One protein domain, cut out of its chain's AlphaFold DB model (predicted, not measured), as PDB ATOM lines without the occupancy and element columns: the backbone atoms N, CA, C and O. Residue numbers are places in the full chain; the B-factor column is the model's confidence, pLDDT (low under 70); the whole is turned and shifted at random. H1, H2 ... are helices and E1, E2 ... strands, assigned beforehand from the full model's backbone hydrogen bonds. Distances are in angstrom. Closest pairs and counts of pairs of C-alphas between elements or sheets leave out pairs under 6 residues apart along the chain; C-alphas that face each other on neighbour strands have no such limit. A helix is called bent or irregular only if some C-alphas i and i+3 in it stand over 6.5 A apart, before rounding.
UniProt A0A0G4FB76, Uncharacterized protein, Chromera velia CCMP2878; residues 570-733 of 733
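AT A GLANCE: This is residues 570 to 733 of the 733 residues of an uncharacterized protein of Chromera velia CCMP2878 (UniProt A0A0G4FB76). A twisted sheet of five parallel strands makes the middle of a three-layer slab, helices covering both faces of the sheet: H2 and the arms H5a and H5b of the bent helix H5 on one face, H3 and H4 on the other. H6 folds back beside H5b as a helical hairpin off the sheet, and the short H1 also lies off it. The printed part has 164 residues, with six named helices and five named strands in the order E1 H1 H2 E2 H3 E3 E4 H4 E5 H5 H6; across the sheet the order is E2 E1 E3 E4 E5, and the class is mixed. It is compact, with a radius of gyration of the C-alphas of 15.3 A and spans of 47 by 36 by 32 A.

IN THESE COORDINATES: E1, residues 570 to 573, begins at C-alpha 570, (87.479, 120.336, 132.568). H1 is residues 584 to 587, H2 594 to 606, 18.2 A long, E2 612 to 616 and H3 626 to 633. E3, residues 638 to 643, measures 15.3 A and E4, 658 to 663, 15.8 A; H4 is 671 to 679 and E5 684 to 688. H5, residues 699 to 720, was assigned as one helix by its hydrogen bonds but is bent, C-alphas 707 and 710 being 6.6 A apart; its arms are H5a, 699 to 707, and H5b, 710 to 720, at a shallow tilt of 14 degrees. H6, residues 724 to 732, ends at C-alpha 732, (94.183, 130.214, 115.746).

HOW THE PARTS SIT: Within hydrogen-bond range are N 571 and O 613 between E1 and E2, 2.8 A, N 572 and O 640 between E1 and E3, 3.0 A, N 660 and O 639 between E4 and E3, 2.8 A, and N 685 and O 659 between E5 and E4, 2.8 A. E1, H1 H2, E2 and E4, H4, E5 are strand-helix-strand units, parallel neighbours joined through helices; E2, H3, E3 is a split one, with E1 between its strands. The three crossovers are right-handed. H2 runs along the strands at a height over the sheet of 9.3 A, and H4 at 9.6 A. H3 runs slantwise to them, at 35 degrees to E2 on the local plane. H5b is over E4, its closest C-alphas being those of Val 658 and Ser 713, 5.9 A apart. H2 and H5a touch at a steep tilt of 41 degrees, closest at the C-alphas of Val 597 and Ile 702, 5.9 A. H5b and H6, a hairpin, touch at C-alphas Lys 715 and Ala 727, 5.3 A, opposite ways at a shallow tilt of 22 degrees. H3 and H4 are apart. Every O i to N i+4 pair is within hydrogen-bond range in H2, H3, H4, H5a, H5b and H6; H1 is too short for one.

THE WHOLE: The C-alphas of Thr 583 and Lys 725, the two farthest apart, are 48.0 A apart. The printed part has no cut and ends at residue 733, the chain's last. The link from E3 to E4, 14 residues, is long. The mean pLDDT of the printed part is 72.5; it is under 70 in residues 574 to 589, 617 to 634, 643 to 656, 665 to 682 and 733.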
ATOM      1  N   VAL A 570      87.684 121.493 131.693       86.25
ATOM      2  CA  VAL A 570      87.479 120.336 132.568       86.25
ATOM      3  C   VAL A 570      86.296 119.537 132.048       86.25
ATOM      4  O   VAL A 570      85.169 120.032 132.025       86.25
ATOM      5  N   TYR A 571      86.551 118.301 131.641       86.38
ATOM      6  CA  TYR A 571      85.520 117.318 131.354       86.38
ATOM      7  C   TYR A 571      85.117 116.591 132.640       86.38
ATOM      8  O   TYR A 571      85.985 116.189 133.417       86.38
ATOM      9  N   ILE A 572      83.812 116.424 132.861       76.81
ATOM     10  CA  ILE A 572      83.273 115.657 133.988       76.81
ATOM     11  C   ILE A 572      82.387 114.524 133.472       76.81
ATOM     12  O   ILE A 572      81.315 114.767 132.908       76.81
ATOM     13  N   ALA A 573      82.811 113.294 133.753       72.12
ATOM     14  CA  ALA A 573      81.971 112.108 133.744       72.12
ATOM     15  C   ALA A 573      81.384 111.880 135.144       72.12
ATOM     16  O   ALA A 573      82.054 112.075 136.165       72.12
ATOM     17  N   ARG A 574      80.113 111.465 135.189       57.16
ATOM     18  CA  ARG A 574      79.435 111.132 136.444       57.16
ATOM     19  C   ARG A 574      79.787 109.709 136.873       57.16
ATOM     20  O   ARG A 574      80.577 109.555 137.791       57.16
ATOM     21  N   ASP A 575      79.238 108.703 136.201       53.44
ATOM     22  CA  ASP A 575      79.394 107.294 136.576       53.44
ATOM     23  C   ASP A 575      80.228 106.538 135.527       53.44
ATOM     24  O   ASP A 575      80.096 106.808 134.328       53.44
ATOM     25  N   SER A 576      81.042 105.567 135.961       51.56
ATOM     26  CA  SER A 576      81.697 104.614 135.055       51.56
ATOM     27  C   SER A 576      80.649 103.812 134.264       51.56
ATOM     28  O   SER A 576      79.495 103.628 134.674       51.56
ATOM     29  N   ARG A 577      81.040 103.323 133.085       55.81
ATOM     30  CA  ARG A 577      80.134 102.619 132.167       55.81
ATOM     31  C   ARG A 577      79.669 101.270 132.723       55.81
ATOM     32  O   ARG A 577      78.595 100.795 132.348       55.81
ATOM     33  N   GLU A 578      80.484 100.661 133.568       55.41
ATOM     34  CA  GLU A 578      80.278  99.355 134.182       55.41
ATOM     35  C   GLU A 578      79.278  99.416 135.357       55.41
ATOM     36  O   GLU A 578      78.538  98.453 135.576       55.41
ATOM     37  N   GLU A 579      79.196 100.553 136.063       51.12
ATOM     38  CA  GLU A 579      78.505 100.671 137.361       51.12
ATOM     39  C   GLU A 579      77.141 101.380 137.325       51.12
ATOM     40  O   GLU A 579      76.394 101.321 138.306       51.12
ATOM     41  N   MET A 580      76.760 102.024 136.212       54.47
ATOM     42  CA  MET A 580      75.426 102.632 136.095       54.47
ATOM     43  C   MET A 580      74.300 101.610 136.327       54.47
ATOM     44  O   MET A 580      74.307 100.493 135.805       54.47
ATOM     45  N   ASN A 581      73.260 102.026 137.051       49.12
ATOM     46  CA  ASN A 581      72.111 101.180 137.350       49.12
ATOM     47  C   ASN A 581      71.289 100.904 136.076       49.12
ATOM     48  O   ASN A 581      70.493 101.731 135.626       49.12
ATOM     49  N   TRP A 582      71.458  99.693 135.534       47.50
ATOM     50  CA  TRP A 582      71.006  99.190 134.226       47.50
ATOM     51  C   TRP A 582      69.511  99.340 133.865       47.50
ATOM     52  O   TRP A 582      69.103  98.941 132.767       47.50
ATOM     53  N   THR A 583      68.685  99.931 134.732       51.19
ATOM     54  CA  THR A 583      67.329 100.387 134.399       51.19
ATOM     55  C   THR A 583      67.312 101.263 133.134       51.19
ATOM     56  O   THR A 583      68.201 102.077 132.867       51.19
ATOM     57  N   SER A 584      66.295 101.053 132.295       56.06
ATOM     58  CA  SER A 584      66.347 101.331 130.849       56.06
ATOM     59  C   SER A 584      66.652 102.779 130.444       56.06
ATOM     60  O   SER A 584      67.205 102.999 129.364       56.06
ATOM     61  N   TRP A 585      66.328 103.761 131.287       57.97
ATOM     62  CA  TRP A 585      66.497 105.181 130.978       57.97
ATOM     63  C   TRP A 585      67.959 105.645 131.040       57.97
ATOM     64  O   TRP A 585      68.357 106.439 130.192       57.97
ATOM     65  N   GLN A 586      68.782 105.132 131.966       57.72
ATOM     66  CA  GLN A 586      70.216 105.466 132.028       57.72
ATOM     67  C   GLN A 586      70.952 104.903 130.801       57.72
ATOM     68  O   GLN A 586      71.681 105.611 130.107       57.72
ATOM     69  N   LYS A 587      70.637 103.659 130.423       62.31
ATOM     70  CA  LYS A 587      71.210 102.983 129.246       62.31
ATOM     71  C   LYS A 587      70.946 103.703 127.916       62.31
ATOM     72  O   LYS A 587      71.805 103.704 127.034       62.31
ATOM     73  N   GLN A 588      69.779 104.331 127.750       60.62
ATOM     74  CA  GLN A 588      69.462 105.120 126.548       60.62
ATOM     75  C   GLN A 588      70.382 106.338 126.375       60.62
ATOM     76  O   GLN A 588      70.538 106.834 125.259       60.62
ATOM     77  N   ARG A 589      71.030 106.785 127.453       65.00
ATOM     78  CA  ARG A 589      71.758 108.051 127.549       65.00
ATOM     79  C   ARG A 589      73.279 107.906 127.478       65.00
ATOM     80  O   ARG A 589      73.948 108.862 127.113       65.00
ATOM     81  N   LEU A 590      73.811 106.711 127.735       70.44
ATOM     82  CA  LEU A 590      75.230 106.389 127.545       70.44
ATOM     83  C   LEU A 590      75.675 106.630 126.094       70.44
ATOM     84  O   LEU A 590      75.044 106.112 125.166       70.44
ATOM     85  N   VAL A 591      76.781 107.340 125.884       76.38
ATOM     86  CA  VAL A 591      77.455 107.412 124.580       76.38
ATOM     87  C   VAL A 591      78.496 106.300 124.522       76.38
ATOM     88  O   VAL A 591      79.461 106.287 125.275       76.38
ATOM     89  N   LYS A 592      78.319 105.326 123.621       79.81
ATOM     90  CA  LYS A 592      79.185 104.130 123.593       79.81
ATOM     91  C   LYS A 592      80.647 104.410 123.227       79.81
ATOM     92  O   LYS A 592      81.479 103.531 123.454       79.81
ATOM     93  N   ASN A 593      80.933 105.573 122.650       84.69
ATOM     94  CA  ASN A 593      82.260 106.061 122.283       84.69
ATOM     95  C   ASN A 593      82.639 107.350 123.034       84.69
ATOM     96  O   ASN A 593      83.337 108.196 122.494       84.69
ATOM     97  N   GLU A 594      82.203 107.516 124.285       82.50
ATOM     98  CA  GLU A 594      82.539 108.684 125.114       82.50
ATOM     99  C   GLU A 594      84.057 108.913 125.213       82.50
ATOM    100  O   GLU A 594      84.523 110.027 124.998       82.50
ATOM    101  N   ASN A 595      84.846 107.844 125.365       85.00
ATOM    102  CA  ASN A 595      86.312 107.908 125.345       85.00
ATOM    103  C   ASN A 595      86.890 108.466 124.027       85.00
ATOM    104  O   ASN A 595      87.935 109.107 124.054       85.00
ATOM    105  N   GLU A 596      86.223 108.257 122.884       87.38
ATOM    106  CA  GLU A 596      86.610 108.837 121.584       87.38
ATOM    107  C   GLU A 596      86.354 110.353 121.572       87.38
ATOM    108  O   GLU A 596      87.191 111.124 121.107       87.38
ATOM    109  N   VAL A 597      85.234 110.790 122.165       86.38
ATOM    110  CA  VAL A 597      84.912 112.213 122.362       86.38
ATOM    111  C   VAL A 597      85.949 112.871 123.272       86.38
ATOM    112  O   VAL A 597      86.515 113.893 122.900       86.38
ATOM    113  N   ILE A 598      86.232 112.278 124.438       88.50
ATOM    114  CA  ILE A 598      87.205 112.803 125.411       88.50
ATOM    115  C   ILE A 598      88.601 112.877 124.784       88.50
ATOM    116  O   ILE A 598      89.251 113.917 124.878       88.50
ATOM    117  N   ALA A 599      89.048 111.815 124.105       90.56
ATOM    118  CA  ALA A 599      90.335 111.799 123.415       90.56
ATOM    119  C   ALA A 599      90.424 112.909 122.360       90.56
ATOM    120  O   ALA A 599      91.416 113.632 122.326       90.56
ATOM    121  N   ARG A 600      89.368 113.107 121.557       90.44
ATOM    122  CA  ARG A 600      89.342 114.160 120.537       90.44
ATOM    123  C   ARG A 600      89.310 115.570 121.130       90.44
ATOM    124  O   ARG A 600      89.966 116.465 120.602       90.44
ATOM    125  N   LEU A 601      88.572 115.787 122.220       90.25
ATOM    126  CA  LEU A 601      88.554 117.075 122.921       90.25
ATOM    127  C   LEU A 601      89.916 117.389 123.553       90.25
ATOM    128  O   LEU A 601      90.378 118.522 123.439       90.25
ATOM    129  N   ARG A 602      90.573 116.390 124.159       93.75
ATOM    130  CA  ARG A 602      91.937 116.508 124.689       93.75
ATOM    131  C   ARG A 602      92.927 116.870 123.579       93.75
ATOM    132  O   ARG A 602      93.613 117.874 123.710       93.75
ATOM    133  N   GLU A 603      92.924 116.129 122.470       94.06
ATOM    134  CA  GLU A 603      93.787 116.361 121.301       94.06
ATOM    135  C   GLU A 603      93.651 117.797 120.749       94.06
ATOM    136  O   GLU A 603      94.646 118.459 120.458       94.06
ATOM    137  N   GLU A 604      92.424 118.318 120.626       92.25
ATOM    138  CA  GLU A 604      92.187 119.687 120.142       92.25
ATOM    139  C   GLU A 604      92.534 120.782 121.169       92.25
ATOM    140  O   GLU A 604      92.854 121.905 120.767       92.25
ATOM    141  N   CYS A 605      92.515 120.475 122.471       92.00
ATOM    142  CA  CYS A 605      93.006 121.378 123.517       92.00
ATOM    143  C   CYS A 605      94.543 121.397 123.572       92.00
ATOM    144  O   CYS A 605      95.139 122.474 123.601       92.00
ATOM    145  N   GLU A 606      95.187 120.229 123.518       93.56
ATOM    146  CA  GLU A 606      96.648 120.075 123.555       93.56
ATOM    147  C   GLU A 606      97.333 120.809 122.397       93.56
ATOM    148  O   GLU A 606      98.290 121.546 122.632       93.56
ATOM    149  N   LYS A 607      96.786 120.720 121.172       93.00
ATOM    150  CA  LYS A 607      97.254 121.496 120.001       93.00
ATOM    151  C   LYS A 607      97.346 123.003 120.260       93.00
ATOM    152  O   LYS A 607      98.215 123.656 119.700       93.00
ATOM    153  N   ARG A 608      96.460 123.532 121.109       90.06
ATOM    154  CA  ARG A 608      96.307 124.962 121.432       90.06
ATOM    155  C   ARG A 608      96.976 125.367 122.744       90.06
ATOM    156  O   ARG A 608      96.784 126.485 123.215       90.06
ATOM    157  N   GLY A 609      97.704 124.452 123.389       91.81
ATOM    158  CA  GLY A 609      98.263 124.677 124.725       91.81
ATOM    159  C   GLY A 609      97.201 124.902 125.811       91.81
ATOM    160  O   GLY A 609      97.502 125.489 126.851       91.81
ATOM    161  N   ILE A 610      95.959 124.463 125.582       92.06
ATOM    162  CA  ILE A 610      94.832 124.620 126.506       92.06
ATOM    163  C   ILE A 610      94.856 123.459 127.511       92.06
ATOM    164  O   ILE A 610      94.729 122.304 127.097       92.06
ATOM    165  N   PRO A 611      94.977 123.711 128.829       92.44
ATOM    166  CA  PRO A 611      94.936 122.647 129.825       92.44
ATOM    167  C   PRO A 611      93.573 121.941 129.830       92.44
ATOM    168  O   PRO A 611      92.545 122.590 130.042       92.44
ATOM    169  N   PHE A 612      93.581 120.620 129.641       92.00
ATOM    170  CA  PHE A 612      92.394 119.765 129.642       92.00
ATOM    171  C   PHE A 612      92.468 118.733 130.774       92.00
ATOM    172  O   PHE A 612      93.341 117.867 130.777       92.00
ATOM    173  N   GLU A 613      91.537 118.806 131.722       89.00
ATOM    174  CA  GLU A 613      91.378 117.821 132.798       89.00
ATOM    175  C   GLU A 613      90.204 116.883 132.501       89.00
ATOM    176  O   GLU A 613      89.157 117.313 132.022       89.00
ATOM    177  N   ASP A 614      90.373 115.604 132.822       87.50
ATOM    178  CA  ASP A 614      89.403 114.529 132.598       87.50
ATOM    179  C   ASP A 614      89.081 113.889 133.950       87.50
ATOM    180  O   ASP A 614      89.946 113.241 134.548       87.50
ATOM    181  N   LEU A 615      87.885 114.167 134.473       77.19
ATOM    182  CA  LEU A 615      87.480 113.839 135.839       77.19
ATOM    183  C   LEU A 615      86.316 112.843 135.838       77.19
ATOM    184  O   LEU A 615      85.292 113.062 135.192       77.19
ATOM    185  N   HIS A 616      86.482 111.766 136.599       73.62
ATOM    186  CA  HIS A 616      85.554 110.645 136.754       73.62
ATOM    187  C   HIS A 616      85.291 110.496 138.249       73.62
ATOM    188  O   HIS A 616      86.138 109.988 138.987       73.62
ATOM    189  N   PHE A 617      84.151 111.009 138.715       59.06
ATOM    190  CA  PHE A 617      83.864 111.105 140.152       59.06
ATOM    191  C   PHE A 617      83.361 109.802 140.781       59.06
ATOM    192  O   PHE A 617      83.372 109.688 142.007       59.06
ATOM    193  N   TYR A 618      82.949 108.825 139.969       58.34
ATOM    194  CA  TYR A 618      82.490 107.522 140.434       58.34
ATOM    195  C   TYR A 618      83.076 106.383 139.592       58.34
ATOM    196  O   TYR A 618      83.190 106.479 138.368       58.34
ATOM    197  N   GLY A 619      83.381 105.287 140.284       59.62
ATOM    198  CA  GLY A 619      83.710 103.991 139.709       59.62
ATOM    199  C   GLY A 619      85.166 103.736 139.339       59.62
ATOM    200  O   GLY A 619      86.047 104.543 139.625       59.62
ATOM    201  N   ASP A 620      85.420 102.608 138.674       49.59
ATOM    202  CA  ASP A 620      86.767 102.093 138.348       49.59
ATOM    203  C   ASP A 620      87.654 103.078 137.539       49.59
ATOM    204  O   ASP A 620      88.870 102.907 137.434       49.59
ATOM    205  N   GLY A 621      87.072 104.155 136.996       54.25
ATOM    206  CA  GLY A 621      87.775 105.278 136.363       54.25
ATOM    207  C   GLY A 621      88.461 106.271 137.321       54.25
ATOM    208  O   GLY A 621      89.090 107.218 136.843       54.25
ATOM    209  N   LEU A 622      88.362 106.085 138.645       59.91
ATOM    210  CA  LEU A 622      88.929 106.939 139.705       59.91
ATOM    211  C   LEU A 622      90.480 106.983 139.705       59.91
ATOM    212  O   LEU A 622      91.146 106.464 140.597       59.91
ATOM    213  N   LYS A 623      91.084 107.681 138.734       61.84
ATOM    214  CA  LYS A 623      92.547 107.908 138.651       61.84
ATOM    215  C   LYS A 623      93.102 108.882 139.700       61.84
ATOM    216  O   LYS A 623      94.315 108.995 139.844       61.84
ATOM    217  N   LYS A 624      92.225 109.636 140.359       65.31
ATOM    218  CA  LYS A 624      92.534 110.731 141.289       65.31
ATOM    219  C   LYS A 624      91.584 110.656 142.477       65.31
ATOM    220  O   LYS A 624      90.414 110.308 142.303       65.31
ATOM    221  N   SER A 625      92.056 111.041 143.663       61.59
ATOM    222  CA  SER A 625      91.193 111.108 144.852       61.59
ATOM    223  C   SER A 625      90.023 112.075 144.631       61.59
ATOM    224  O   SER A 625      90.167 113.069 143.915       61.59
ATOM    225  N   PHE A 626      88.874 111.842 145.275       52.03
ATOM    226  CA  PHE A 626      87.722 112.746 145.145       52.03
ATOM    227  C   PHE A 626      88.106 114.201 145.483       52.03
ATOM    228  O   PHE A 626      87.773 115.116 144.730       52.03
ATOM    229  N   ARG A 627      88.863 114.416 146.576       50.50
ATOM    230  CA  ARG A 627      89.366 115.736 147.016       50.50
ATOM    231  C   ARG A 627      90.151 116.442 145.905       50.50
ATOM    232  O   ARG A 627      89.935 117.626 145.657       50.50
ATOM    233  N   GLU A 628      91.025 115.716 145.211       57.22
ATOM    234  CA  GLU A 628      91.812 116.241 144.092       57.22
ATOM    235  C   GLU A 628      90.933 116.577 142.878       57.22
ATOM    236  O   GLU A 628      91.054 117.664 142.314       57.22
ATOM    237  N   GLN A 629      90.002 115.694 142.504       59.88
ATOM    238  CA  GLN A 629      89.091 115.935 141.382       59.88
ATOM    239  C   GLN A 629      88.168 117.131 141.640       59.88
ATOM    240  O   GLN A 629      88.034 118.002 140.781       59.88
ATOM    241  N   ALA A 630      87.601 117.244 142.843       55.91
ATOM    242  CA  ALA A 630      86.801 118.398 143.249       55.91
ATOM    243  C   ALA A 630      87.624 119.699 143.211       55.91
ATOM    244  O   ALA A 630      87.149 120.722 142.713       55.91
ATOM    245  N   LEU A 631      88.887 119.662 143.655       59.81
ATOM    246  CA  LEU A 631      89.794 120.807 143.568       59.81
ATOM    247  C   LEU A 631      90.089 121.198 142.109       59.81
ATOM    248  O   LEU A 631      90.097 122.392 141.796       59.81
ATOM    249  N   LEU A 632      90.298 120.232 141.212       66.56
ATOM    250  CA  LEU A 632      90.528 120.481 139.784       66.56
ATOM    251  C   LEU A 632      89.279 121.033 139.085       66.56
ATOM    252  O   LEU A 632      89.390 122.043 138.388       66.56
ATOM    253  N   ALA A 633      88.099 120.463 139.348       66.25
ATOM    254  CA  ALA A 633      86.811 120.987 138.893       66.25
ATOM    255  C   ALA A 633      86.589 122.429 139.378       66.25
ATOM    256  O   ALA A 633      86.279 123.308 138.576       66.25
ATOM    257  N   SER A 634      86.893 122.719 140.650       60.78
ATOM    258  CA  SER A 634      86.811 124.078 141.215       60.78
ATOM    259  C   SER A 634      87.775 125.095 140.590       60.78
ATOM    260  O   SER A 634      87.721 126.296 140.871       60.78
ATOM    261  N   ARG A 635      88.728 124.615 139.787       70.94
ATOM    262  CA  ARG A 635      89.739 125.396 139.066       70.94
ATOM    263  C   ARG A 635      89.491 125.398 137.553       70.94
ATOM    264  O   ARG A 635      90.322 125.966 136.843       70.94
ATOM    265  N   GLY A 636      88.388 124.807 137.089       75.75
ATOM    266  CA  GLY A 636      87.942 124.833 135.702       75.75
ATOM    267  C   GLY A 636      87.373 126.190 135.298       75.75
ATOM    268  O   GLY A 636      86.481 126.735 135.949       75.75
ATOM    269  N   ASP A 637      87.890 126.724 134.202       84.75
ATOM    270  CA  ASP A 637      87.395 127.934 133.548       84.75
ATOM    271  C   ASP A 637      86.272 127.611 132.553       84.75
ATOM    272  O   ASP A 637      85.423 128.451 132.262       84.75
ATOM    273  N   ILE A 638      86.266 126.383 132.030       84.44
ATOM    274  CA  ILE A 638      85.241 125.855 131.131       84.44
ATOM    275  C   ILE A 638      84.896 124.442 131.583       84.44
ATOM    276  O   ILE A 638      85.777 123.584 131.635       84.44
ATOM    277  N   LEU A 639      83.624 124.187 131.885       83.12
ATOM    278  CA  LEU A 639      83.142 122.855 132.247       83.12
ATOM    279  C   LEU A 639      82.449 122.192 131.063       83.12
ATOM    280  O   LEU A 639      81.536 122.778 130.485       83.12
ATOM    281  N   VAL A 640      82.832 120.962 130.738       83.44
ATOM    282  CA  VAL A 640      82.203 120.151 129.693       83.44
ATOM    283  C   VAL A 640      81.527 118.952 130.343       83.44
ATOM    284  O   VAL A 640      82.184 118.137 130.987       83.44
ATOM    285  N   GLY A 641      80.211 118.842 130.161       77.44
ATOM    286  CA  GLY A 641      79.419 117.705 130.626       77.44
ATOM    287  C   GLY A 641      78.637 117.064 129.483       77.44
ATOM    288  O   GLY A 641      77.962 117.756 128.712       77.44
ATOM    289  N   LEU A 642      78.702 115.735 129.384       71.56
ATOM    290  CA  LEU A 642      77.857 114.958 128.482       71.56
ATOM    291  C   LEU A 642      76.515 114.667 129.169       71.56
ATOM    292  O   LEU A 642      76.390 113.768 130.001       71.56
ATOM    293  N   HIS A 643      75.484 115.442 128.834       63.28
ATOM    294  CA  HIS A 643      74.221 115.369 129.556       63.28
ATOM    295  C   HIS A 643      73.330 114.246 129.026       63.28
ATOM    296  O   HIS A 643      72.572 114.402 128.064       63.28
ATOM    297  N   GLY A 644      73.395 113.114 129.725       51.53
ATOM    298  CA  GLY A 644      72.486 111.997 129.531       51.53
ATOM    299  C   GLY A 644      71.049 112.343 129.930       51.53
ATOM    300  O   GLY A 644      70.149 112.272 129.103       51.53
ATOM    301  N   ALA A 645      70.839 112.658 131.214       43.41
ATOM    302  CA  ALA A 645      69.900 113.675 131.725       43.41
ATOM    303  C   ALA A 645      69.691 113.527 133.249       43.41
ATOM    304  O   ALA A 645      68.633 113.095 133.717       43.41
ATOM    305  N   GLY A 646      70.746 113.782 134.023       40.38
ATOM    306  CA  GLY A 646      70.808 113.441 135.444       40.38
ATOM    307  C   GLY A 646      71.846 114.264 136.191       40.38
ATOM    308  O   GLY A 646      72.890 113.735 136.556       40.38
ATOM    309  N   LEU A 647      71.505 115.531 136.437       37.91
ATOM    310  CA  LEU A 647      72.254 116.487 137.256       37.91
ATOM    311  C   LEU A 647      73.700 116.707 136.775       37.91
ATOM    312  O   LEU A 647      74.647 116.152 137.323       37.91
ATOM    313  N   ASN A 648      73.864 117.578 135.774       47.78
ATOM    314  CA  ASN A 648      75.152 118.231 135.549       47.78
ATOM    315  C   ASN A 648      75.475 119.049 136.809       47.78
ATOM    316  O   ASN A 648      74.818 120.052 137.097       47.78
ATOM    317  N   LEU A 649      76.435 118.584 137.599       43.31
ATOM    318  CA  LEU A 649      76.747 119.156 138.898       43.31
ATOM    319  C   LEU A 649      77.781 120.280 138.714       43.31
ATOM    320  O   LEU A 649      78.966 120.097 138.968       43.31
ATOM    321  N   PHE A 650      77.336 121.443 138.225       52.03
ATOM    322  CA  PHE A 650      78.186 122.599 137.868       52.03
ATOM    323  C   PHE A 650      78.822 123.331 139.070       52.03
ATOM    324  O   PHE A 650      79.103 124.529 138.998       52.03
ATOM    325  N   LEU A 651      78.974 122.655 140.209       45.56
ATOM    326  CA  LEU A 651      79.407 123.296 141.443       45.56
ATOM    327  C   LEU A 651      80.893 123.627 141.366       45.56
ATOM    328  O   LEU A 651      81.636 123.094 140.542       45.56
ATOM    329  N   PHE A 652      81.322 124.504 142.268       52.06
ATOM    330  CA  PHE A 652      82.721 124.892 142.447       52.06
ATOM    331  C   PHE A 652      83.315 125.746 141.316       52.06
ATOM    332  O   PHE A 652      84.422 126.261 141.482       52.06
ATOM    333  N   LEU A 653      82.593 125.950 140.210       57.59
ATOM    334  CA  LEU A 653      83.007 126.835 139.130       57.59
ATOM    335  C   LEU A 653      83.176 128.291 139.614       57.59
ATOM    336  O   LEU A 653      82.258 128.845 140.224       57.59
ATOM    337  N   PRO A 654      84.322 128.940 139.324       62.34
ATOM    338  CA  PRO A 654      84.481 130.383 139.461       62.34
ATOM    339  C   PRO A 654      83.338 131.175 138.795       62.34
ATOM    340  O   PRO A 654      82.809 130.733 137.774       62.34
ATOM    341  N   PRO A 655      83.000 132.386 139.289       60.19
ATOM    342  CA  PRO A 655      81.942 133.219 138.707       60.19
ATOM    343  C   PRO A 655      82.059 133.407 137.192       60.19
ATOM    344  O   PRO A 655      81.055 133.392 136.500       60.19
ATOM    345  N   GLN A 656      83.282 133.518 136.664       68.69
ATOM    346  CA  GLN A 656      83.561 133.781 135.247       68.69
ATOM    347  C   GLN A 656      83.641 132.519 134.361       68.69
ATOM    348  O   GLN A 656      83.993 132.634 133.183       68.69
ATOM    349  N   SER A 657      83.364 131.327 134.900       76.06
ATOM    350  CA  SER A 657      83.524 130.064 134.173       76.06
ATOM    351  C   SER A 657      82.360 129.756 133.237       76.06
ATOM    352  O   SER A 657      81.197 129.922 133.594       76.06
ATOM    353  N   VAL A 658      82.664 129.254 132.041       80.06
ATOM    354  CA  VAL A 658      81.650 128.940 131.025       80.06
ATOM    355  C   VAL A 658      81.211 127.488 131.145       80.06
ATOM    356  O   VAL A 658      82.029 126.577 131.272       80.06
ATOM    357  N   VAL A 659      79.909 127.256 131.057       79.06
ATOM    358  CA  VAL A 659      79.329 125.915 131.080       79.06
ATOM    359  C   VAL A 659      79.010 125.444 129.660       79.06
ATOM    360  O   VAL A 659      78.244 126.097 128.957       79.06
ATOM    361  N   CYS A 660      79.526 124.277 129.267       83.81
ATOM    362  CA  CYS A 660      79.253 123.605 127.998       83.81
ATOM    363  C   CYS A 660      78.451 122.304 128.212       83.81
ATOM    364  O   CYS A 660      78.988 121.298 128.682       83.81
ATOM    365  N   GLU A 661      77.174 122.291 127.815       81.62
ATOM    366  CA  GLU A 661      76.334 121.082 127.798       81.62
ATOM    367  C   GLU A 661      76.347 120.419 126.412       81.62
ATOM    368  O   GLU A 661      75.891 121.004 125.424       81.62
ATOM    369  N   LEU A 662      76.787 119.160 126.347       80.06
ATOM    370  CA  LEU A 662      76.617 118.299 125.175       80.06
ATOM    371  C   LEU A 662      75.329 117.474 125.351       80.06
ATOM    372  O   LEU A 662      75.266 116.578 126.191       80.06
ATOM    373  N   SER A 663      74.278 117.804 124.595       78.00
ATOM    374  CA  SER A 663      72.906 117.330 124.816       78.00
ATOM    375  C   SER A 663      72.422 116.378 123.716       78.00
ATOM    376  O   SER A 663      72.331 116.753 122.545       78.00
ATOM    377  N   LEU A 664      72.031 115.158 124.105       73.19
ATOM    378  CA  LEU A 664      71.516 114.096 123.224       73.19
ATOM    379  C   LEU A 664      70.061 114.321 122.757       73.19
ATOM    380  O   LEU A 664      69.203 113.464 122.952       73.19
ATOM    381  N   GLY A 665      69.747 115.488 122.189       62.75
ATOM    382  CA  GLY A 665      68.481 115.774 121.488       62.75
ATOM    383  C   GLY A 665      67.168 115.686 122.291       62.75
ATOM    384  O   GLY A 665      66.114 116.027 121.757       62.75
ATOM    385  N   MET A 666      67.184 115.255 123.557       57.59
ATOM    386  CA  MET A 666      65.962 115.019 124.331       57.59
ATOM    387  C   MET A 666      65.251 116.331 124.687       57.59
ATOM    388  O   MET A 666      65.830 117.261 125.258       57.59
ATOM    389  N   THR A 667      63.961 116.402 124.373       51.31
ATOM    390  CA  THR A 667      63.188 117.650 124.346       51.31
ATOM    391  C   THR A 667      62.802 118.206 125.719       51.31
ATOM    392  O   THR A 667      62.660 119.417 125.842       51.31
ATOM    393  N   ASN A 668      62.700 117.378 126.767       49.88
ATOM    394  CA  ASN A 668      61.956 117.761 127.983       49.88
ATOM    395  C   ASN A 668      62.768 117.919 129.288       49.88
ATOM    396  O   ASN A 668      62.181 118.258 130.310       49.88
ATOM    397  N   ILE A 669      64.095 117.724 129.301       48.94
ATOM    398  CA  ILE A 669      64.914 117.797 130.541       48.94
ATOM    399  C   ILE A 669      65.825 119.039 130.525       48.94
ATOM    400  O   ILE A 669      67.027 118.968 130.755       48.94
ATOM    401  N   GLN A 670      65.246 120.187 130.154       55.22
ATOM    402  CA  GLN A 670      66.009 121.357 129.688       55.22
ATOM    403  C   GLN A 670      66.030 122.547 130.665       55.22
ATOM    404  O   GLN A 670      67.028 123.264 130.715       55.22
ATOM    405  N   LYS A 671      64.974 122.740 131.476       55.41
ATOM    406  CA  LYS A 671      64.845 123.911 132.368       55.41
ATOM    407  C   LYS A 671      65.942 123.968 133.447       55.41
ATOM    408  O   LYS A 671      66.509 125.027 133.682       55.41
ATOM    409  N   ASN A 672      66.286 122.839 134.075       51.31
ATOM    410  CA  ASN A 672      67.182 122.839 135.242       51.31
ATOM    411  C   ASN A 672      68.653 123.131 134.881       51.31
ATOM    412  O   ASN A 672      69.292 123.923 135.576       51.31
ATOM    413  N   SER A 673      69.179 122.562 133.783       55.56
ATOM    414  CA  SER A 673      70.535 122.884 133.296       55.56
ATOM    415  C   SER A 673      70.655 124.371 132.953       55.56
ATOM    416  O   SER A 673      71.612 125.022 133.364       55.56
ATOM    417  N   GLN A 674      69.655 124.923 132.253       59.09
ATOM    418  CA  GLN A 674      69.619 126.339 131.879       59.09
ATOM    419  C   GLN A 674      69.527 127.259 133.096       59.09
ATOM    420  O   GLN A 674      70.280 128.221 133.166       59.09
ATOM    421  N   ASN A 675      68.667 126.949 134.071       53.97
ATOM    422  CA  ASN A 675      68.557 127.735 135.302       53.97
ATOM    423  C   ASN A 675      69.874 127.732 136.088       53.97
ATOM    424  O   ASN A 675      70.308 128.788 136.533       53.97
ATOM    425  N   THR A 676      70.545 126.579 136.202       54.56
ATOM    426  CA  THR A 676      71.842 126.504 136.894       54.56
ATOM    427  C   THR A 676      72.921 127.292 136.161       54.56
ATOM    428  O   THR A 676      73.651 128.072 136.765       54.56
ATOM    429  N   ALA A 677      73.030 127.112 134.847       59.00
ATOM    430  CA  ALA A 677      74.073 127.764 134.071       59.00
ATOM    431  C   ALA A 677      73.828 129.271 133.895       59.00
ATOM    432  O   ALA A 677      74.785 130.025 133.793       59.00
ATOM    433  N   ALA A 678      72.570 129.724 133.929       54.75
ATOM    434  CA  ALA A 678      72.219 131.142 134.008       54.75
ATOM    435  C   ALA A 678      72.541 131.768 135.375       54.75
ATOM    436  O   ALA A 678      72.596 132.991 135.470       54.75
ATOM    437  N   MET A 679      72.754 130.959 136.422       52.31
ATOM    438  CA  MET A 679      73.341 131.454 137.665       52.31
ATOM    439  C   MET A 679      74.857 131.617 137.539       52.31
ATOM    440  O   MET A 679      75.386 132.507 138.184       52.31
ATOM    441  N   VAL A 680      75.580 130.814 136.748       58.22
ATOM    442  CA  VAL A 680      77.033 130.999 136.556       58.22
ATOM    443  C   VAL A 680      77.277 132.222 135.667       58.22
ATOM    444  O   VAL A 680      76.866 132.250 134.510       58.22
ATOM    445  N   ASP A 681      77.970 133.234 136.191       60.34
ATOM    446  CA  ASP A 681      78.097 134.552 135.544       60.34
ATOM    447  C   ASP A 681      78.956 134.490 134.251       60.34
ATOM    448  O   ASP A 681      78.885 135.363 133.387       60.34
ATOM    449  N   GLY A 682      79.711 133.396 134.075       66.00
ATOM    450  CA  GLY A 682      80.432 133.004 132.864       66.00
ATOM    451  C   GLY A 682      79.550 132.505 131.708       66.00
ATOM    452  O   GLY A 682      79.998 132.438 130.562       66.00
ATOM    453  N   GLY A 683      78.276 132.206 131.963       76.50
ATOM    454  CA  GLY A 683      77.288 131.881 130.937       76.50
ATOM    455  C   GLY A 683      77.311 130.441 130.410       76.50
ATOM    456  O   GLY A 683      78.063 129.571 130.855       76.50
ATOM    457  N   TYR A 684      76.422 130.192 129.442       80.69
ATOM    458  CA  TYR A 684      76.027 128.852 129.003       80.69
ATOM    459  C   TYR A 684      76.140 128.660 127.491       80.69
ATOM    460  O   TYR A 684      75.611 129.454 126.709       80.69
ATOM    461  N   VAL A 685      76.749 127.548 127.089       82.25
ATOM    462  CA  VAL A 685      76.805 127.040 125.719       82.25
ATOM    463  C   VAL A 685      76.171 125.652 125.700       82.25
ATOM    464  O   VAL A 685      76.506 124.785 126.506       82.25
ATOM    465  N   ARG A 686      75.245 125.420 124.768       83.06
ATOM    466  CA  ARG A 686      74.559 124.134 124.607       83.06
ATOM    467  C   ARG A 686      74.700 123.636 123.178       83.06
ATOM    468  O   ARG A 686      74.344 124.347 122.241       83.06
ATOM    469  N   VAL A 687      75.144 122.393 123.023       83.31
ATOM    470  CA  VAL A 687      75.293 121.729 121.725       83.31
ATOM    471  C   VAL A 687      74.327 120.562 121.632       83.31
ATOM    472  O   VAL A 687      74.353 119.658 122.463       83.31
ATOM    473  N   GLY A 688      73.492 120.555 120.594       82.69
ATOM    474  CA  GLY A 688      72.765 119.354 120.193       82.69
ATOM    475  C   GLY A 688      73.704 118.382 119.478       82.69
ATOM    476  O   GLY A 688      74.327 118.755 118.485       82.69
ATOM    477  N   ILE A 689      73.791 117.151 119.975       83.00
ATOM    478  CA  ILE A 689      74.571 116.050 119.390       83.00
ATOM    479  C   ILE A 689      73.657 114.858 119.088       83.00
ATOM    480  O   ILE A 689      72.719 114.582 119.841       83.00
ATOM    481  N   THR A 690      73.917 114.154 117.983       82.50
ATOM    482  CA  THR A 690      73.120 113.006 117.534       82.50
ATOM    483  C   THR A 690      73.829 111.686 117.794       82.50
ATOM    484  O   THR A 690      75.034 111.532 117.604       82.50
ATOM    485  N   LYS A 691      73.043 110.712 118.249       80.19
ATOM    486  CA  LYS A 691      73.478 109.350 118.541       80.19
ATOM    487  C   LYS A 691      72.958 108.426 117.444       80.19
ATOM    488  O   LYS A 691      71.756 108.398 117.187       80.19
ATOM    489  N   GLY A 692      73.859 107.686 116.805       78.75
ATOM    490  CA  GLY A 692      73.527 106.669 115.814       78.75
ATOM    491  C   GLY A 692      72.755 105.497 116.427       78.75
ATOM    492  O   GLY A 692      72.741 105.304 117.645       78.75
ATOM    493  N   GLY A 693      72.131 104.677 115.576       77.75
ATOM    494  CA  GLY A 693      71.335 103.523 116.019       77.75
ATOM    495  C   GLY A 693      72.132 102.461 116.791       77.75
ATOM    496  O   GLY A 693      71.563 101.724 117.595       77.75
ATOM    497  N   ASP A 694      73.454 102.410 116.609       80.38
ATOM    498  CA  ASP A 694      74.354 101.554 117.386       80.38
ATOM    499  C   ASP A 694      74.612 102.089 118.806       80.38
ATOM    500  O   ASP A 694      75.031 101.335 119.686       80.38
ATOM    501  N   GLY A 695      74.329 103.367 119.056       76.56
ATOM    502  CA  GLY A 695      74.509 104.060 120.320       76.56
ATOM    503  C   GLY A 695      75.799 104.877 120.462       76.56
ATOM    504  O   GLY A 695      76.118 105.270 121.587       76.56
ATOM    505  N   LYS A 696      76.532 105.131 119.375       84.69
ATOM    506  CA  LYS A 696      77.685 106.047 119.337       84.69
ATOM    507  C   LYS A 696      77.284 107.448 118.876       84.69
ATOM    508  O   LYS A 696      76.255 107.607 118.224       84.69
ATOM    509  N   LEU A 697      78.099 108.457 119.176       84.94
ATOM    510  CA  LEU A 697      78.065 109.720 118.438       84.94
ATOM    511  C   LEU A 697      78.722 109.527 117.074       84.94
ATOM    512  O   LEU A 697      79.786 108.915 116.979       84.94
ATOM    513  N   ASP A 698      78.085 110.065 116.038       87.00
ATOM    514  CA  ASP A 698      78.676 110.159 114.706       87.00
ATOM    515  C   ASP A 698      79.831 111.184 114.674       87.00
ATOM    516  O   ASP A 698      79.920 112.081 115.517       87.00
ATOM    517  N   GLY A 699      80.730 111.072 113.688       85.94
ATOM    518  CA  GLY A 699      81.886 111.975 113.565       85.94
ATOM    519  C   GLY A 699      81.494 113.455 113.439       85.94
ATOM    520  O   GLY A 699      82.202 114.330 113.936       85.94
ATOM    521  N   THR A 700      80.325 113.743 112.860       88.25
ATOM    522  CA  THR A 700      79.746 115.094 112.794       88.25
ATOM    523  C   THR A 700      79.413 115.630 114.188       88.25
ATOM    524  O   THR A 700      79.671 116.795 114.482       88.25
ATOM    525  N   SER A 701      78.879 114.792 115.073       87.69
ATOM    526  CA  SER A 701      78.543 115.120 116.459       87.69
ATOM    527  C   SER A 701      79.780 115.290 117.334       87.69
ATOM    528  O   SER A 701      79.808 116.208 118.153       87.69
ATOM    529  N   ILE A 702      80.827 114.489 117.111       86.56
ATOM    530  CA  ILE A 702      82.144 114.691 117.739       86.56
ATOM    531  C   ILE A 702      82.732 116.043 117.292       86.56
ATOM    532  O   ILE A 702      83.134 116.850 118.130       86.56
ATOM    533  N   GLY A 703      82.696 116.352 115.990       87.31
ATOM    534  CA  GLY A 703      83.119 117.654 115.460       87.31
ATOM    535  C   GLY A 703      82.303 118.830 116.015       87.31
ATOM    536  O   GLY A 703      82.868 119.859 116.380       87.31
ATOM    537  N   ASN A 704      80.981 118.668 116.157       88.94
ATOM    538  CA  ASN A 704      80.102 119.666 116.775       88.94
ATOM    539  C   ASN A 704      80.442 119.910 118.255       88.94
ATOM    540  O   ASN A 704      80.370 121.057 118.694       88.94
ATOM    541  N   ALA A 705      80.811 118.876 119.021       87.00
ATOM    542  CA  ALA A 705      81.176 119.018 120.433       87.00
ATOM    543  C   ALA A 705      82.384 119.954 120.627       87.00
ATOM    544  O   ALA A 705      82.387 120.778 121.544       87.00
ATOM    545  N   TRP A 706      83.363 119.892 119.720       90.88
ATOM    546  CA  TRP A 706      84.452 120.865 119.658       90.88
ATOM    547  C   TRP A 706      83.978 122.226 119.123       90.88
ATOM    548  O   TRP A 706      83.945 123.204 119.871       90.88
ATOM    549  N   GLU A 707      83.568 122.296 117.850       90.62
ATOM    550  CA  GLU A 707      83.367 123.563 117.128       90.62
ATOM    551  C   GLU A 707      82.235 124.429 117.698       90.62
ATOM    552  O   GLU A 707      82.350 125.653 117.742       90.62
ATOM    553  N   LYS A 708      81.140 123.807 118.151       89.81
ATOM    554  CA  LYS A 708      79.959 124.511 118.684       89.81
ATOM    555  C   LYS A 708      79.903 124.514 120.209       89.81
ATOM    556  O   LYS A 708      79.105 125.260 120.767       89.81
ATOM    557  N   GLY A 709      80.712 123.683 120.868       87.88
ATOM    558  CA  GLY A 709      80.733 123.518 122.321       87.88
ATOM    559  C   GLY A 709      81.956 124.164 122.940       87.88
ATOM    560  O   GLY A 709      81.906 125.320 123.363       87.88
ATOM    561  N   VAL A 710      83.063 123.425 122.983       87.94
ATOM    562  CA  VAL A 710      84.289 123.858 123.671       87.94
ATOM    563  C   VAL A 710      84.854 125.141 123.058       87.94
ATOM    564  O   VAL A 710      85.092 126.103 123.783       87.94
ATOM    565  N   LYS A 711      84.964 125.224 121.728       90.75
ATOM    566  CA  LYS A 711      85.460 126.413 121.010       90.75
ATOM    567  C   LYS A 711      84.594 127.654 121.238       90.75
ATOM    568  O   LYS A 711      85.110 128.737 121.513       90.75
ATOM    569  N   ALA A 712      83.270 127.494 121.184       89.75
ATOM    570  CA  ALA A 712      82.326 128.568 121.491       89.75
ATOM    571  C   ALA A 712      82.410 129.000 122.967       89.75
ATOM    572  O   ALA A 712      82.316 130.190 123.264       89.75
ATOM    573  N   SER A 713      82.660 128.057 123.879       88.88
ATOM    574  CA  SER A 713      82.850 128.335 125.308       88.88
ATOM    575  C   SER A 713      84.157 129.081 125.583       88.88
ATOM    576  O   SER A 713      84.150 130.039 126.350       88.88
ATOM    577  N   ILE A 714      85.254 128.723 124.903       88.69
ATOM    578  CA  ILE A 714      86.531 129.458 124.946       88.69
ATOM    579  C   ILE A 714      86.319 130.897 124.481       88.69
ATOM    580  O   ILE A 714      86.676 131.833 125.197       88.69
ATOM    581  N   LYS A 715      85.667 131.088 123.327       88.88
ATOM    582  CA  LYS A 715      85.347 132.428 122.826       88.88
ATOM    583  C   LYS A 715      84.523 133.222 123.842       88.88
ATOM    584  O   LYS A 715      84.866 134.360 124.147       88.88
ATOM    585  N   LYS A 716      83.479 132.608 124.411       86.69
ATOM    586  CA  LYS A 716      82.603 133.260 125.389       86.69
ATOM    587  C   LYS A 716      83.340 133.659 126.671       86.69
ATOM    588  O   LYS A 716      83.080 134.729 127.217       86.69
ATOM    589  N   TRP A 717      84.276 132.830 127.125       87.31
ATOM    590  CA  TRP A 717      85.123 133.119 128.279       87.31
ATOM    591  C   TRP A 717      85.960 134.382 128.027       87.31
ATOM    592  O   TRP A 717      85.903 135.329 128.808       87.31
ATOM    593  N   PHE A 718      86.657 134.454 126.894       84.75
ATOM    594  CA  PHE A 718      87.442 135.632 126.516       84.75
ATOM    595  C   PHE A 718      86.592 136.900 126.313       84.75
ATOM    596  O   PHE A 718      86.963 137.970 126.800       84.75
ATOM    597  N   GLU A 719      85.416 136.789 125.679       83.88
ATOM    598  CA  GLU A 719      84.456 137.899 125.530       83.88
ATOM    599  C   GLU A 719      84.079 138.526 126.883       83.88
ATOM    600  O   GLU A 719      84.034 139.748 127.009       83.88
ATOM    601  N   LEU A 720      83.857 137.705 127.914       75.06
ATOM    602  CA  LEU A 720      83.544 138.172 129.271       75.06
ATOM    603  C   LEU A 720      84.742 138.790 130.004       75.06
ATOM    604  O   LEU A 720      84.556 139.456 131.018       75.06
ATOM    605  N   GLY A 721      85.965 138.561 129.527       75.31
ATOM    606  CA  GLY A 721      87.163 139.262 129.994       75.31
ATOM    607  C   GLY A 721      87.398 140.601 129.290       75.31
ATOM    608  O   GLY A 721      88.313 141.322 129.670       75.31
ATOM    609  N   GLY A 722      86.608 140.926 128.258       79.25
ATOM    610  CA  GLY A 722      86.881 142.046 127.354       79.25
ATOM    611  C   GLY A 722      88.047 141.795 126.386       79.25
ATOM    612  O   GLY A 722      88.445 142.713 125.675       79.25
ATOM    613  N   ASP A 723      88.581 140.570 126.328       81.00
ATOM    614  CA  ASP A 723      89.768 140.214 125.543       81.00
ATOM    615  C   ASP A 723      89.406 139.338 124.334       81.00
ATOM    616  O   ASP A 723      89.766 138.165 124.226       81.00
ATOM    617  N   SER A 724      88.669 139.917 123.384       79.44
ATOM    618  CA  SER A 724      88.320 139.227 122.134       79.44
ATOM    619  C   SER A 724      89.544 138.833 121.293       79.44
ATOM    620  O   SER A 724      89.465 137.871 120.531       79.44
ATOM    621  N   LYS A 725      90.680 139.527 121.458       79.88
ATOM    622  CA  LYS A 725      91.937 139.236 120.753       79.88
ATOM    623  C   LYS A 725      92.649 138.012 121.326       79.88
ATOM    624  O   LYS A 725      93.145 137.197 120.553       79.88
ATOM    625  N   GLY A 726      92.649 137.838 122.649       79.25
ATOM    626  CA  GLY A 726      93.095 136.606 123.302       79.25
ATOM    627  C   GLY A 726      92.296 135.387 122.836       79.25
ATOM    628  O   GLY A 726      92.877 134.330 122.587       79.25
ATOM    629  N   ALA A 727      90.990 135.562 122.595       81.62
ATOM    630  CA  ALA A 727      90.141 134.529 122.001       81.62
ATOM    631  C   ALA A 727      90.635 134.093 120.615       81.62
ATOM    632  O   ALA A 727      90.773 132.902 120.357       81.62
ATOM    633  N   GLU A 728      90.901 135.048 119.721       84.56
ATOM    634  CA  GLU A 728      91.388 134.748 118.371       84.56
ATOM    635  C   GLU A 728      92.784 134.125 118.399       84.56
ATOM    636  O   GLU A 728      92.994 133.116 117.729       84.56
ATOM    637  N   ALA A 729      93.703 134.639 119.221       82.75
ATOM    638  CA  ALA A 729      95.048 134.087 119.376       82.75
ATOM    639  C   ALA A 729      95.036 132.610 119.819       82.75
ATOM    640  O   ALA A 729      95.639 131.776 119.154       82.75
ATOM    641  N   VAL A 730      94.296 132.268 120.884       81.56
ATOM    642  CA  VAL A 730      94.227 130.891 121.427       81.56
ATOM    643  C   VAL A 730      93.441 129.927 120.528       81.56
ATOM    644  O   VAL A 730      93.616 128.712 120.602       81.56
ATOM    645  N   LEU A 731      92.551 130.436 119.671       82.44
ATOM    646  CA  LEU A 731      91.782 129.605 118.740       82.44
ATOM    647  C   LEU A 731      92.451 129.429 117.366       82.44
ATOM    648  O   LEU A 731      92.018 128.547 116.617       82.44
ATOM    649  N   THR A 732      93.457 130.247 117.033       82.50
ATOM    650  CA  THR A 732      94.183 130.214 115.746       82.50
ATOM    651  C   THR A 732      95.586 129.618 115.836       82.50
ATOM    652  O   THR A 732      96.070 129.131 114.814       82.50
ATOM    653  N   SER A 733      96.203 129.608 117.025       68.88
ATOM    654  CA  SER A 733      97.304 128.692 117.369       68.88
ATOM    655  C   SER A 733      96.888 127.228 117.225       68.88
ATOM    656  O   SER A 733      97.745 126.422 116.814       68.88
TER     657      SER A 733